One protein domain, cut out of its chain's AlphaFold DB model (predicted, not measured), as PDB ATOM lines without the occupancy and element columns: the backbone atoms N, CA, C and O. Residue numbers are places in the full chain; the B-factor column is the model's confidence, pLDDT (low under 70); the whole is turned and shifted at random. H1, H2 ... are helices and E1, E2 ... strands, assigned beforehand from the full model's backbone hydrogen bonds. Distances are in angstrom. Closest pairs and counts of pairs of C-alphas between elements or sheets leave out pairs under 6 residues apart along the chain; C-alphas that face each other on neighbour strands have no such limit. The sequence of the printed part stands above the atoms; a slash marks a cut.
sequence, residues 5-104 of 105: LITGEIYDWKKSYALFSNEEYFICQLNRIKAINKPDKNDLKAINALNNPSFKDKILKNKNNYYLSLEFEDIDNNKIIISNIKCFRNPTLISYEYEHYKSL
ATOM      1  N   LEU A   5     295.701 582.077 432.571       88.75
ATOM      2  CA  LEU A   5     294.452 581.679 433.204       88.75
ATOM      3  C   LEU A   5     293.977 582.872 434.025       88.75
ATOM      4  O   LEU A   5     294.695 583.338 434.912       88.75
ATOM      5  N   ILE A   6     292.790 583.371 433.702       90.50
ATOM      6  CA  ILE A   6     292.129 584.447 434.431       90.50
ATOM      7  C   ILE A   6     290.947 583.841 435.173       90.50
ATOM      8  O   ILE A   6     290.090 583.220 434.552       90.50
ATOM      9  N   THR A   7     290.885 584.031 436.485       90.88
ATOM     10  CA  THR A   7     289.715 583.673 437.293       90.88
ATOM     11  C   THR A   7     288.980 584.927 437.738       90.88
ATOM     12  O   THR A   7     289.578 585.998 437.771       90.88
ATOM     13  N   GLY A   8     287.718 584.806 438.137       91.94
ATOM     14  CA  GLY A   8     286.975 585.877 438.796       91.94
ATOM     15  C   GLY A   8     285.658 585.387 439.386       91.94
ATOM     16  O   GLY A   8     285.145 584.340 439.006       91.94
ATOM     17  N   GLU A   9     285.113 586.130 440.340       92.75
ATOM     18  CA  GLU A   9     283.912 585.772 441.095       92.75
ATOM     19  C   GLU A   9     282.879 586.894 441.004       92.75
ATOM     20  O   GLU A   9     283.203 588.065 441.197       92.75
ATOM     21  N   ILE A  10     281.621 586.542 440.747       93.44
ATOM     22  CA  ILE A  10     280.496 587.476 440.838       93.44
ATOM     23  C   ILE A  10     279.618 587.003 441.993       93.44
ATOM     24  O   ILE A  10     278.866 586.029 441.874       93.44
ATOM     25  N   TYR A  11     279.753 587.673 443.137       90.62
ATOM     26  CA  TYR A  11     279.120 587.259 444.390       90.62
ATOM     27  C   TYR A  11     277.599 587.333 444.357       90.62
ATOM     28  O   TYR A  11     276.948 586.407 444.843       90.62
ATOM     29  N   ASP A  12     277.038 588.359 443.717       90.25
ATOM     30  CA  ASP A  12     275.586 588.507 443.559       90.25
ATOM     31  C   ASP A  12     274.980 587.318 442.811       90.25
ATOM     32  O   ASP A  12     273.862 586.881 443.090       90.25
ATOM     33  N   TRP A  13     275.749 586.742 441.888       92.75
ATOM     34  CA  TRP A  13     275.348 585.574 441.111       92.75
ATOM     35  C   TRP A  13     275.781 584.261 441.764       92.75
ATOM     36  O   TRP A  13     275.331 583.195 441.349       92.75
ATOM     37  N   LYS A  14     276.617 584.327 442.809       92.31
ATOM     38  CA  LYS A  14     277.213 583.186 443.518       92.31
ATOM     39  C   LYS A  14     277.957 582.247 442.567       92.31
ATOM     40  O   LYS A  14     277.850 581.023 442.686       92.31
ATOM     41  N   LYS A  15     278.696 582.819 441.613       93.56
ATOM     42  CA  LYS A  15     279.420 582.078 440.572       93.56
ATOM     43  C   LYS A  15     280.880 582.510 440.479       93.56
ATOM     44  O   LYS A  15     281.221 583.667 440.719       93.56
ATOM     45  N   SER A  16     281.723 581.551 440.127       92.50
ATOM     46  CA  SER A  16     283.131 581.710 439.792       92.50
ATOM     47  C   SER A  16     283.338 581.361 438.323       92.50
ATOM     48  O   SER A  16     282.671 580.473 437.790       92.50
ATOM     49  N   TYR A  17     284.259 582.068 437.690       92.75
ATOM     50  CA  TYR A  17     284.576 582.002 436.275       92.75
ATOM     51  C   TYR A  17     286.071 581.761 436.123       92.75
ATOM     52  O   TYR A  17     286.871 582.403 436.803       92.75
ATOM     53  N   ALA A  18     286.445 580.879 435.207       91.88
ATOM     54  CA  ALA A  18     287.816 580.675 434.763       91.88
ATOM     55  C   ALA A  18     287.858 580.795 433.238       91.88
ATOM     56  O   ALA A  18     287.048 580.169 432.563       91.88
ATOM     57  N   LEU A  19     288.784 581.592 432.709       92.62
ATOM     58  CA  LEU A  19     289.026 581.795 431.282       92.62
ATOM     59  C   LEU A  19     290.488 581.473 430.968       92.62
ATOM     60  O   LEU A  19     291.407 582.069 431.541       92.62
ATOM     61  N   PHE A  20     290.702 580.565 430.026       89.56
ATOM     62  CA  PHE A  20     292.028 580.168 429.571       89.56
ATOM     63  C   PHE A  20     292.440 580.919 428.306       89.56
ATOM     64  O   PHE A  20     291.624 581.452 427.558       89.56
ATOM     65  N   SER A  21     293.743 580.923 428.023       88.00
ATOM     66  CA  SER A  21     294.298 581.578 426.834       88.00
ATOM     67  C   SER A  21     293.824 581.015 425.491       88.00
ATOM     68  O   SER A  21     294.003 581.683 424.479       88.00
ATOM     69  N   ASN A  22     293.277 579.797 425.465       87.75
ATOM     70  CA  ASN A  22     292.650 579.171 424.293       87.75
ATOM     71  C   ASN A  22     291.134 579.442 424.212       87.75
ATOM     72  O   ASN A  22     290.455 578.773 423.446       87.75
ATOM     73  N   GLU A  23     290.620 580.389 425.002       88.75
ATOM     74  CA  GLU A  23     289.203 580.778 425.079       88.75
ATOM     75  C   GLU A  23     288.259 579.726 425.672       88.75
ATOM     76  O   GLU A  23     287.065 579.990 425.825       88.75
ATOM     77  N   GLU A  24     288.778 578.571 426.091       89.94
ATOM     78  CA  GLU A  24     288.023 577.672 426.954       89.94
ATOM     79  C   GLU A  24     287.687 578.387 428.264       89.94
ATOM     80  O   GLU A  24     288.453 579.218 428.771       89.94
ATOM     81  N   TYR A  25     286.534 578.053 428.829       91.56
ATOM     82  CA  TYR A  25     286.099 578.606 430.095       91.56
ATOM     83  C   TYR A  25     285.373 577.569 430.943       91.56
ATOM     84  O   TYR A  25     284.728 576.656 430.428       91.56
ATOM     85  N   PHE A  26     285.446 577.750 432.258       90.94
ATOM     86  CA  PHE A  26     284.638 577.014 433.223       90.94
ATOM     87  C   PHE A  26     283.854 577.981 434.093       90.94
ATOM     88  O   PHE A  26     284.318 579.073 434.424       90.94
ATOM     89  N   ILE A  27     282.659 577.547 434.479       91.56
ATOM     90  CA  ILE A  27     281.791 578.274 435.392       91.56
ATOM     91  C   ILE A  27     281.440 577.325 436.528       91.56
ATOM     92  O   ILE A  27     281.027 576.187 436.299       91.56
ATOM     93  N   CYS A  28     281.598 577.801 437.756       90.00
ATOM     94  CA  CYS A  28     281.334 577.031 438.959       90.00
ATOM     95  C   CYS A  28     280.420 577.818 439.899       90.00
ATOM     96  O   CYS A  28     280.566 579.028 440.069       90.00
ATOM     97  N   GLN A  29     279.467 577.142 440.531       88.81
ATOM     98  CA  GLN A  29     278.631 577.744 441.561       88.81
ATOM     99  C   GLN A  29     279.384 577.774 442.899       88.81
ATOM    100  O   GLN A  29     279.643 576.723 443.478       88.81
ATOM    101  N   LEU A  30     279.666 578.966 443.438       84.12
ATOM    102  CA  LEU A  30     280.486 579.160 444.648       84.12
ATOM    103  C   LEU A  30     279.960 578.381 445.860       84.12
ATOM    104  O   LEU A  30     280.718 577.739 446.576       84.12
ATOM    105  N   ASN A  31     278.643 578.388 446.070       78.81
ATOM    106  CA  ASN A  31     278.036 577.805 447.272       78.81
ATOM    107  C   ASN A  31     277.974 576.274 447.257       78.81
ATOM    108  O   ASN A  31     277.692 575.667 448.286       78.81
ATOM    109  N   ARG A  32     278.120 575.660 446.084       76.25
ATOM    110  CA  ARG A  32     277.982 574.209 445.901       76.25
ATOM    111  C   ARG A  32     279.248 573.572 445.348       76.25
ATOM    112  O   ARG A  32     279.267 572.357 445.245       76.25
ATOM    113  N   ILE A  33     280.239 574.401 444.995       73.88
ATOM    114  CA  ILE A  33     281.430 574.040 444.224       73.88
ATOM    115  C   ILE A  33     281.003 573.132 443.073       73.88
ATOM    116  O   ILE A  33     281.516 572.040 442.970       73.88
ATOM    117  N   LYS A  34     279.974 573.551 442.315       82.06
ATOM    118  CA  LYS A  34     279.333 572.725 441.286       82.06
ATOM    119  C   LYS A  34     279.560 573.271 439.885       82.06
ATOM    120  O   LYS A  34     279.205 574.429 439.631       82.06
ATOM    121  N   ALA A  35     280.008 572.412 438.972       85.19
ATOM    122  CA  ALA A  35     280.056 572.671 437.530       85.19
ATOM    123  C   ALA A  35     278.746 573.246 436.962       85.19
ATOM    124  O   ALA A  35     277.665 572.670 437.148       85.19
ATOM    125  N   ILE A  36     278.834 574.314 436.167       86.62
ATOM    126  CA  ILE A  36     277.732 574.780 435.318       86.62
ATOM    127  C   ILE A  36     278.054 574.444 433.860       86.62
ATOM    128  O   ILE A  36     278.729 575.190 433.161       86.62
ATOM    129  N   ASN A  37     277.514 573.318 433.386       85.88
ATOM    130  CA  ASN A  37     277.733 572.827 432.015       85.88
ATOM    131  C   ASN A  37     276.794 573.463 430.976       85.88
ATOM    132  O   ASN A  37     276.960 573.264 429.776       85.88
ATOM    133  N   LYS A  38     275.764 574.182 431.433       90.75
ATOM    134  CA  LYS A  38     274.815 574.914 430.586       90.75
ATOM    135  C   LYS A  38     274.783 576.373 431.046       90.75
ATOM    136  O   LYS A  38     273.983 576.681 431.932       90.75
ATOM    137  N   PRO A  39     275.674 577.231 430.520       91.62
ATOM    138  CA  PRO A  39     275.732 578.635 430.906       91.62
ATOM    139  C   PRO A  39     274.440 579.365 430.538       91.62
ATOM    140  O   PRO A  39     273.862 579.131 429.475       91.62
ATOM    141  N   ASP A  40     273.997 580.261 431.417       93.44
ATOM    142  CA  ASP A  40     272.900 581.179 431.121       93.44
ATOM    143  C   ASP A  40     273.404 582.458 430.417       93.44
ATOM    144  O   ASP A  40     274.593 582.630 430.140       93.44
ATOM    145  N   LYS A  41     272.491 583.382 430.094       91.69
ATOM    146  CA  LYS A  41     272.853 584.646 429.431       91.69
ATOM    147  C   LYS A  41     273.814 585.501 430.265       91.69
ATOM    148  O   LYS A  41     274.651 586.188 429.686       91.69
ATOM    149  N   ASN A  42     273.699 585.479 431.592       91.38
ATOM    150  CA  ASN A  42     274.551 586.271 432.478       91.38
ATOM    151  C   ASN A  42     275.962 585.688 432.541       91.38
ATOM    152  O   ASN A  42     276.940 586.430 432.491       91.38
ATOM    153  N   ASP A  43     276.075 584.363 432.535       93.38
ATOM    154  CA  ASP A  43     277.368 583.692 432.463       93.38
ATOM    155  C   ASP A  43     278.142 584.080 431.206       93.38
ATOM    156  O   ASP A  43     279.311 584.458 431.281       93.38
ATOM    157  N   LEU A  44     277.471 584.069 430.053       92.38
ATOM    158  CA  LEU A  44     278.090 584.469 428.791       92.38
ATOM    159  C   LEU A  44     278.506 585.948 428.796       92.38
ATOM    160  O   LEU A  44     279.546 586.281 428.231       92.38
ATOM    161  N   LYS A  45     277.755 586.833 429.469       91.56
ATOM    162  CA  LYS A  45     278.156 588.241 429.657       91.56
ATOM    163  C   LYS A  45     279.481 588.345 430.421       91.56
ATOM    164  O   LYS A  45     280.374 589.061 429.975       91.56
ATOM    165  N   ALA A  46     279.638 587.603 431.519       92.62
ATOM    166  CA  ALA A  46     280.878 587.602 432.300       92.62
ATOM    167  C   ALA A  46     282.071 587.038 431.512       92.62
ATOM    168  O   ALA A  46     283.149 587.634 431.518       92.62
ATOM    169  N   ILE A  47     281.878 585.934 430.781       93.25
ATOM    170  CA  ILE A  47     282.927 585.359 429.926       93.25
ATOM    171  C   ILE A  47     283.339 586.342 428.826       93.25
ATOM    172  O   ILE A  47     284.531 586.565 428.616       93.25
ATOM    173  N   ASN A  48     282.376 586.993 428.172       91.94
ATOM    174  CA  ASN A  48     282.660 587.999 427.151       91.94
ATOM    175  C   ASN A  48     283.415 589.205 427.722       91.94
ATOM    176  O   ASN A  48     284.333 589.709 427.076       91.94
ATOM    177  N   ALA A  49     283.080 589.647 428.937       91.75
ATOM    178  CA  ALA A  49     283.804 590.717 429.616       91.75
ATOM    179  C   ALA A  49     285.254 590.319 429.924       91.75
ATOM    180  O   ALA A  49     286.172 591.072 429.609       91.75
ATOM    181  N   LEU A  50     285.485 589.113 430.455       91.00
ATOM    182  CA  LEU A  50     286.833 588.580 430.693       91.00
ATOM    183  C   LEU A  50     287.635 588.407 429.393       91.00
ATOM    184  O   LEU A  50     288.852 588.613 429.384       91.00
ATOM    185  N   ASN A  51     286.965 588.050 428.293       91.12
ATOM    186  CA  ASN A  51     287.608 587.878 426.995       91.12
ATOM    187  C   ASN A  51     287.813 589.204 426.237       91.12
ATOM    188  O   ASN A  51     288.627 589.256 425.314       91.12
ATOM    189  N   ASN A  52     287.137 590.286 426.640       91.19
ATOM    190  CA  ASN A  52     287.259 591.592 426.006       91.19
ATOM    191  C   ASN A  52     288.722 592.082 426.042       91.19
ATOM    192  O   ASN A  52     289.297 592.178 427.131       91.19
ATOM    193  N   PRO A  53     289.325 592.460 424.897       90.00
ATOM    194  CA  PRO A  53     290.738 592.836 424.841       90.00
ATOM    195  C   PRO A  53     291.116 593.966 425.803       90.00
ATOM    196  O   PRO A  53     292.128 593.884 426.492       90.00
ATOM    197  N   SER A  54     290.272 594.997 425.912       90.56
ATOM    198  CA  SER A  54     290.541 596.145 426.784       90.56
ATOM    199  C   SER A  54     290.460 595.786 428.271       90.56
ATOM    200  O   SER A  54     291.232 596.299 429.081       90.56
ATOM    201  N   PHE A  55     289.547 594.883 428.635       90.00
ATOM    202  CA  PHE A  55     289.383 594.405 430.005       90.00
ATOM    203  C   PHE A  55     290.531 593.471 430.394       90.00
ATOM    204  O   PHE A  55     291.167 593.645 431.434       90.00
ATOM    205  N   LYS A  56     290.871 592.543 429.498       88.94
ATOM    206  CA  LYS A  56     291.990 591.613 429.635       88.94
ATOM    207  C   LYS A  56     293.321 592.341 429.787       88.94
ATOM    208  O   LYS A  56     294.093 592.013 430.683       88.94
ATOM    209  N   ASP A  57     293.560 593.385 428.996       88.94
ATOM    210  CA  ASP A  57     294.754 594.223 429.109       88.94
ATOM    211  C   ASP A  57     294.892 594.867 430.491       88.94
ATOM    212  O   ASP A  57     295.999 594.925 431.034       88.94
ATOM    213  N   LYS A  58     293.784 595.333 431.085       89.38
ATOM    214  CA  LYS A  58     293.782 595.884 432.450       89.38
ATOM    215  C   LYS A  58     294.173 594.818 433.474       89.38
ATOM    216  O   LYS A  58     294.999 595.095 434.341       89.38
ATOM    217  N   ILE A  59     293.622 593.608 433.353       89.44
ATOM    218  CA  ILE A  59     293.928 592.480 434.248       89.44
ATOM    219  C   ILE A  59     295.396 592.070 434.121       89.44
ATOM    220  O   ILE A  59     296.095 591.938 435.128       89.44
ATOM    221  N   LEU A  60     295.876 591.897 432.886       85.06
ATOM    222  CA  LEU A  60     297.234 591.444 432.604       85.06
ATOM    223  C   LEU A  60     298.270 592.463 433.079       85.06
ATOM    224  O   LEU A  60     299.274 592.071 433.671       85.06
ATOM    225  N   LYS A  61     298.059 593.766 432.859       86.06
ATOM    226  CA  LYS A  61     299.014 594.820 433.262       86.06
ATOM    227  C   LYS A  61     299.125 594.998 434.780       86.06
ATOM    228  O   LYS A  61     300.092 595.599 435.247       86.06
ATOM    229  N   ASN A  62     298.180 594.469 435.554       79.62
ATOM    230  CA  ASN A  62     298.159 594.642 436.998       79.62
ATOM    231  C   ASN A  62     299.062 593.605 437.692       79.62
ATOM    232  O   ASN A  62     298.699 592.441 437.826       79.62
ATOM    233  N   LYS A  63     300.268 594.021 438.112       62.28
ATOM    234  CA  LYS A  63     301.313 593.125 438.657       62.28
ATOM    235  C   LYS A  63     300.944 592.437 439.984       62.28
ATOM    236  O   LYS A  63     301.525 591.401 440.279       62.28
ATOM    237  N   ASN A  64     299.996 592.988 440.753       60.12
ATOM    238  CA  ASN A  64     299.564 592.489 442.070       60.12
ATOM    239  C   ASN A  64     298.056 592.185 442.081       60.12
ATOM    240  O   ASN A  64     297.282 592.745 442.851       60.12
ATOM    241  N   ASN A  65     297.620 591.298 441.199       60.91
ATOM    242  CA  ASN A  65     296.219 590.940 440.988       60.91
ATOM    243  C   ASN A  65     295.788 589.715 441.812       60.91
ATOM    244  O   ASN A  65     295.055 588.873 441.320       60.91
ATOM    245  N   TYR A  66     296.224 589.596 443.070       58.34
ATOM    246  CA  TYR A  66     295.702 588.539 443.952       58.34
ATOM    247  C   TYR A  66     294.268 588.822 444.441       58.34
ATOM    248  O   TYR A  66     293.562 587.878 444.790       58.34
ATOM    249  N   TYR A  67     293.839 590.095 444.421       69.31
ATOM    250  CA  TYR A  67     292.517 590.569 444.862       69.31
ATOM    251  C   TYR A  67     292.036 591.768 444.028       69.31
ATOM    252  O   TYR A  67     291.722 592.831 444.558       69.31
ATOM    253  N   LEU A  68     292.049 591.638 442.700       86.06
ATOM    254  CA  LEU A  68     291.539 592.693 441.828       86.06
ATOM    255  C   LEU A  68     290.012 592.576 441.701       86.06
ATOM    256  O   LEU A  68     289.495 591.494 441.427       86.06
ATOM    257  N   SER A  69     289.311 593.697 441.843       90.62
ATOM    258  CA  SER A  69     287.911 593.830 441.444       90.62
ATOM    259  C   SER A  69     287.807 594.845 440.314       90.62
ATOM    260  O   SER A  69     288.448 595.896 440.357       90.62
ATOM    261  N   LEU A  70     287.024 594.522 439.292       91.81
ATOM    262  CA  LEU A  70     286.769 595.392 438.150       91.81
ATOM    263  C   LEU A  70     285.277 595.420 437.846       91.81
ATOM    264  O   LEU A  70     284.572 594.425 438.009       91.81
ATOM    265  N   GLU A  71     284.821 596.562 437.353       92.56
ATOM    266  CA  GLU A  71     283.465 596.732 436.850       92.56
ATOM    267  C   GLU A  71     283.461 596.602 435.328       92.56
ATOM    268  O   GLU A  71     284.359 597.112 434.647       92.56
ATOM    269  N   PHE A  72     282.435 595.951 434.794       90.31
ATOM    270  CA  PHE A  72     282.097 596.014 433.380       90.31
ATOM    271  C   PHE A  72     280.608 596.302 433.215       90.31
ATOM    272  O   PHE A  72     279.795 596.002 434.088       90.31
ATOM    273  N   GLU A  73     280.269 596.913 432.090       89.00
ATOM    274  CA  GLU A  73     278.892 597.170 431.694       89.00
ATOM    275  C   GLU A  73     278.460 596.074 430.716       89.00
ATOM    276  O   GLU A  73     279.213 595.724 429.800       89.00
ATOM    277  N   ASP A  74     277.294 595.472 430.947       79.38
ATOM    278  CA  ASP A  74     276.727 594.524 429.993       79.38
ATOM    279  C   ASP A  74     276.000 595.226 428.835       79.38
ATOM    280  O   ASP A  74     275.872 596.446 428.783       79.38
ATOM    281  N   ILE A  75     275.508 594.432 427.884       76.00
ATOM    282  CA  ILE A  75     274.751 594.920 426.719       76.00
ATOM    283  C   ILE A  75     273.440 595.641 427.075       76.00
ATOM    284  O   ILE A  75     272.875 596.310 426.216       76.00
ATOM    285  N   ASP A  76     272.956 595.492 428.310       82.81
ATOM    286  CA  ASP A  76     271.730 596.104 428.821       82.81
ATOM    287  C   ASP A  76     272.046 597.324 429.719       82.81
ATOM    288  O   ASP A  76     271.168 597.805 430.435       82.81
ATOM    289  N   ASN A  77     273.289 597.825 429.690       84.06
ATOM    290  CA  ASN A  77     273.812 598.922 430.513       84.06
ATOM    291  C   ASN A  77     273.797 598.660 432.031       84.06
ATOM    292  O   ASN A  77     273.803 599.587 432.846       84.06
ATOM    293  N   ASN A  78     273.790 597.391 432.446       87.19
ATOM    294  CA  ASN A  78     273.932 597.045 433.854       87.19
ATOM    295  C   ASN A  78     275.409 596.964 434.221       87.19
ATOM    296  O   ASN A  78     276.191 596.247 433.593       87.19
ATOM    297  N   LYS A  79     275.779 597.659 435.297       91.00
ATOM    298  CA  LYS A  79     277.112 597.553 435.889       91.00
ATOM    299  C   LYS A  79     277.210 596.280 436.713       91.00
ATOM    300  O   LYS A  79     276.425 596.071 437.636       91.00
ATOM    301  N   ILE A  80     278.194 595.454 436.392       92.62
ATOM    302  CA  ILE A  80     278.470 594.192 437.070       92.62
ATOM    303  C   ILE A  80     279.894 594.243 437.606       92.62
ATOM    304  O   ILE A  80     280.835 594.597 436.891       92.62
ATOM    305  N   ILE A  81     280.052 593.870 438.874       93.50
ATOM    306  CA  ILE A  81     281.352 593.798 439.536       93.50
ATOM    307  C   ILE A  81     281.832 592.352 439.506       93.50
ATOM    308  O   ILE A  81     281.196 591.464 440.074       93.50
ATOM    309  N   ILE A  82     282.990 592.125 438.889       92.94
ATOM    310  CA  ILE A  82     283.732 590.873 439.015       92.94
ATOM    311  C   ILE A  82     284.878 591.084 440.005       92.94
ATOM    312  O   ILE A  82     285.714 591.974 439.846       92.94
ATOM    313  N   SER A  83     284.864 590.299 441.074       91.69
ATOM    314  CA  SER A  83     285.778 590.384 442.215       91.69
ATOM    315  C   SER A  83     286.728 589.193 442.255       91.69
ATOM    316  O   SER A  83     286.558 588.234 441.505       91.69
ATOM    317  N   ASN A  84     287.736 589.249 443.132       87.88
ATOM    318  CA  ASN A  84     288.738 588.187 443.290       87.88
ATOM    319  C   ASN A  84     289.356 587.730 441.965       87.88
ATOM    320  O   ASN A  84     289.643 586.545 441.764       87.88
ATOM    321  N   ILE A  85     289.558 588.676 441.049       89.56
ATOM    322  CA  ILE A  85     290.199 588.381 439.782       89.56
ATOM    323  C   ILE A  85     291.640 587.997 440.073       89.56
ATOM    324  O   ILE A  85     292.361 588.782 440.688       89.56
ATOM    325  N   LYS A  86     292.053 586.820 439.595       86.88
ATOM    326  CA  LYS A  86     293.445 586.361 439.613       86.88
ATOM    327  C   LYS A  86     293.882 586.100 438.188       86.88
ATOM    328  O   LYS A  86     293.122 585.539 437.407       86.88
ATOM    329  N   CYS A  87     295.106 586.486 437.850       86.88
ATOM    330  CA  CYS A  87     295.679 586.162 436.552       86.88
ATOM    331  C   CYS A  87     297.016 585.458 436.724       86.88
ATOM    332  O   CYS A  87     298.008 586.048 437.151       86.88
ATOM    333  N   PHE A  88     297.050 584.203 436.306       84.06
ATOM    334  CA  PHE A  88     298.255 583.400 436.256       84.06
ATOM    335  C   PHE A  88     298.859 583.550 434.862       84.06
ATOM    336  O   PHE A  88     298.269 583.103 433.881       84.06
ATOM    337  N   ARG A  89     300.016 584.208 434.757       81.50
ATOM    338  CA  ARG A  89     300.812 584.236 433.521       81.50
ATOM    339  C   ARG A  89     301.694 582.996 433.484       81.50
ATOM    340  O   ARG A  89     302.353 582.693 434.471       81.50
ATOM    341  N   ASN A  90     301.702 582.296 432.354       79.69
ATOM    342  CA  ASN A  90     302.293 580.966 432.201       79.69
ATOM    343  C   ASN A  90     301.843 580.003 433.318       79.69
ATOM    344  O   ASN A  90     302.686 579.520 434.079       79.69
ATOM    345  N   PRO A  91     300.525 579.742 433.450       78.94
ATOM    346  CA  PRO A  91     300.028 578.862 434.497       78.94
ATOM    347  C   PRO A  91     300.667 577.481 434.348       78.94
ATOM    348  O   PRO A  91     300.815 576.970 433.233       78.94
ATOM    349  N   THR A  92     301.045 576.878 435.472       78.38
ATOM    350  CA  THR A  92     301.509 575.489 435.480       78.38
ATOM    351  C   THR A  92     300.329 574.560 435.218       78.38
ATOM    352  O   THR A  92     299.173 574.947 435.406       78.38
ATOM    353  N   LEU A  93     300.607 573.314 434.829       73.31
ATOM    354  CA  LEU A  93     299.570 572.287 434.689       73.31
ATOM    355  C   LEU A  93     298.721 572.170 435.969       73.31
ATOM    356  O   LEU A  93     297.508 572.065 435.885       73.31
ATOM    357  N   ILE A  94     299.346 572.328 437.139       72.31
ATOM    358  CA  ILE A  94     298.680 572.309 438.447       72.31
ATOM    359  C   ILE A  94     297.639 573.432 438.568       72.31
ATOM    360  O   ILE A  94     296.554 573.203 439.088       72.31
ATOM    361  N   SER A  95     297.930 574.643 438.080       73.69
ATOM    362  CA  SER A  95     296.956 575.745 438.089       73.69
ATOM    363  C   SER A  95     295.743 575.439 437.206       73.69
ATOM    364  O   SER A  95     294.617 575.748 437.593       73.69
ATOM    365  N   TYR A  96     295.967 574.809 436.049       70.81
ATOM    366  CA  TYR A  96     294.890 574.347 435.168       70.81
ATOM    367  C   TYR A  96     294.063 573.243 435.834       70.81
ATOM    368  O   TYR A  96     292.843 573.358 435.904       70.81
ATOM    369  N   GLU A  97     294.716 572.205 436.357       69.88
ATOM    370  CA  GLU A  97     294.060 571.062 436.998       69.88
ATOM    371  C   GLU A  97     293.297 571.460 438.257       69.88
ATOM    372  O   GLU A  97     292.213 570.944 438.491       69.88
ATOM    373  N   TYR A  98     293.810 572.400 439.050       77.25
ATOM    374  CA  TYR A  98     293.135 572.874 440.255       77.25
ATOM    375  C   TYR A  98     291.825 573.605 439.941       77.25
ATOM    376  O   TYR A  98     290.795 573.320 440.554       77.25
ATOM    377  N   GLU A  99     291.837 574.524 438.972       72.94
ATOM    378  CA  GLU A  99     290.616 575.234 438.571       72.94
ATOM    379  C   GLU A  99     289.660 574.328 437.782       72.94
ATOM    380  O   GLU A  99     288.444 574.442 437.929       72.94
ATOM    381  N   HIS A 100     290.185 573.367 437.018       67.00
ATOM    382  CA  HIS A 100     289.370 572.328 436.393       67.00
ATOM    383  C   HIS A 100     288.728 571.402 437.437       67.00
ATOM    384  O   HIS A 100     287.540 571.125 437.384       67.00
ATOM    385  N   TYR A 101     289.465 570.969 438.455       69.31
ATOM    386  CA  TYR A 101     288.930 570.134 439.529       69.31
ATOM    387  C   TYR A 101     287.833 570.853 440.322       69.31
ATOM    388  O   TYR A 101     286.775 570.281 440.575       69.31
ATOM    389  N   LYS A 102     288.030 572.136 440.650       68.50
ATOM    390  CA  LYS A 102     286.979 572.980 441.242       68.50
ATOM    391  C   LYS A 102     285.727 573.083 440.383       68.50
ATOM    392  O   LYS A 102     284.652 573.329 440.922       68.50
ATOM    393  N   SER A 103     285.868 572.981 439.066       60.22
ATOM    394  CA  SER A 103     284.723 572.988 438.171       60.22
ATOM    395  C   SER A 103     284.083 571.614 438.014       60.22
ATOM    396  O   SER A 103     283.013 571.576 437.435       60.22
ATOM    397  N   LEU A 104     284.675 570.519 438.510       60.47
ATOM    398  CA  LEU A 104     284.148 569.150 438.388       60.47
ATOM    399  C   LEU A 104     283.429 568.615 439.635       60.47
ATOM    400  O   LEU A 104     282.636 567.678 439.502       60.47
TER     401      LEU A 104
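AT A GLANCE: This is residues 5 to 104 of the 105 residues of an uncharacterized protein of Methanosphaera sp (UniProt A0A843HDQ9). A twisted sheet of five strands curls round H1, with H2 on the same face near E5 and E4, while H3 covers the opposite face at E3 and E2. This makes three layers, helices on both faces of a sheet. The printed part has 100 residues, with five named strands and three named helices in the order E1 E2 E3 H1 H2 E4 E5 H3; the sheet runs E3 E2 E1 E5 E4, all antiparallel. The class is mixed, helices and strands, and the whole is compact, with a radius of gyration of the C-alphas of 12.6 A and spans of 37 by 31 by 23 A.

IN THESE COORDINATES: E1, residues 5 to 10, begins at C-alpha 5 (294.452, 581.679, 433.204). E2 is residues 15 to 20 and E3 residues 25 to 29. H1, residues 41 to 51, is 15.3 A long, and H2 is residues 53 to 61. E4 is residues 68 to 73; E5, residues 79 to 89, is 27.3 A long and bends by 62 degrees at residue 84. H3, residues 93 to 104, is 16.2 A long and ends at C-alpha 104 (284.148, 569.150, 438.388).

HOW THE PARTS SIT: E1, E2 and E3 form a meander, each strand the antiparallel neighbour of the one before, with N 8 and O 17 at 2.9 A and N 18 and O 26 at 2.9 A. E1 neighbours E5, N 7 to O 86 at 2.9 A; E4 and E5 are a hairpin, N 70 to O 82 at 2.9 A. H1 is on the sheet; its closest C-alphas to E2 are Leu 50 and Leu 19, 7.2 A. H2 is close to H1 but not clearly touching, the C-alphas of Lys 56 and Leu 50 being closest at 6.1 A, at a steep tilt of 58 degrees. H3, with a height over the sheet of 9.3 A, comes closest to E3 at the C-alphas of Ser 103 and Cys 28, 5.3 A. In H1, H2 and H3 every O i to N i+4 pair is within hydrogen-bond range.

THE WHOLE: The C-alphas farthest apart, Asn 77 and Leu 93, are 37.3 A apart. The printed part has no cut, and the link from E3 to H1 is long. The mean pLDDT of the printed part is 85.0; residues 63 to 67, 97 and 100 to 104 are under 70.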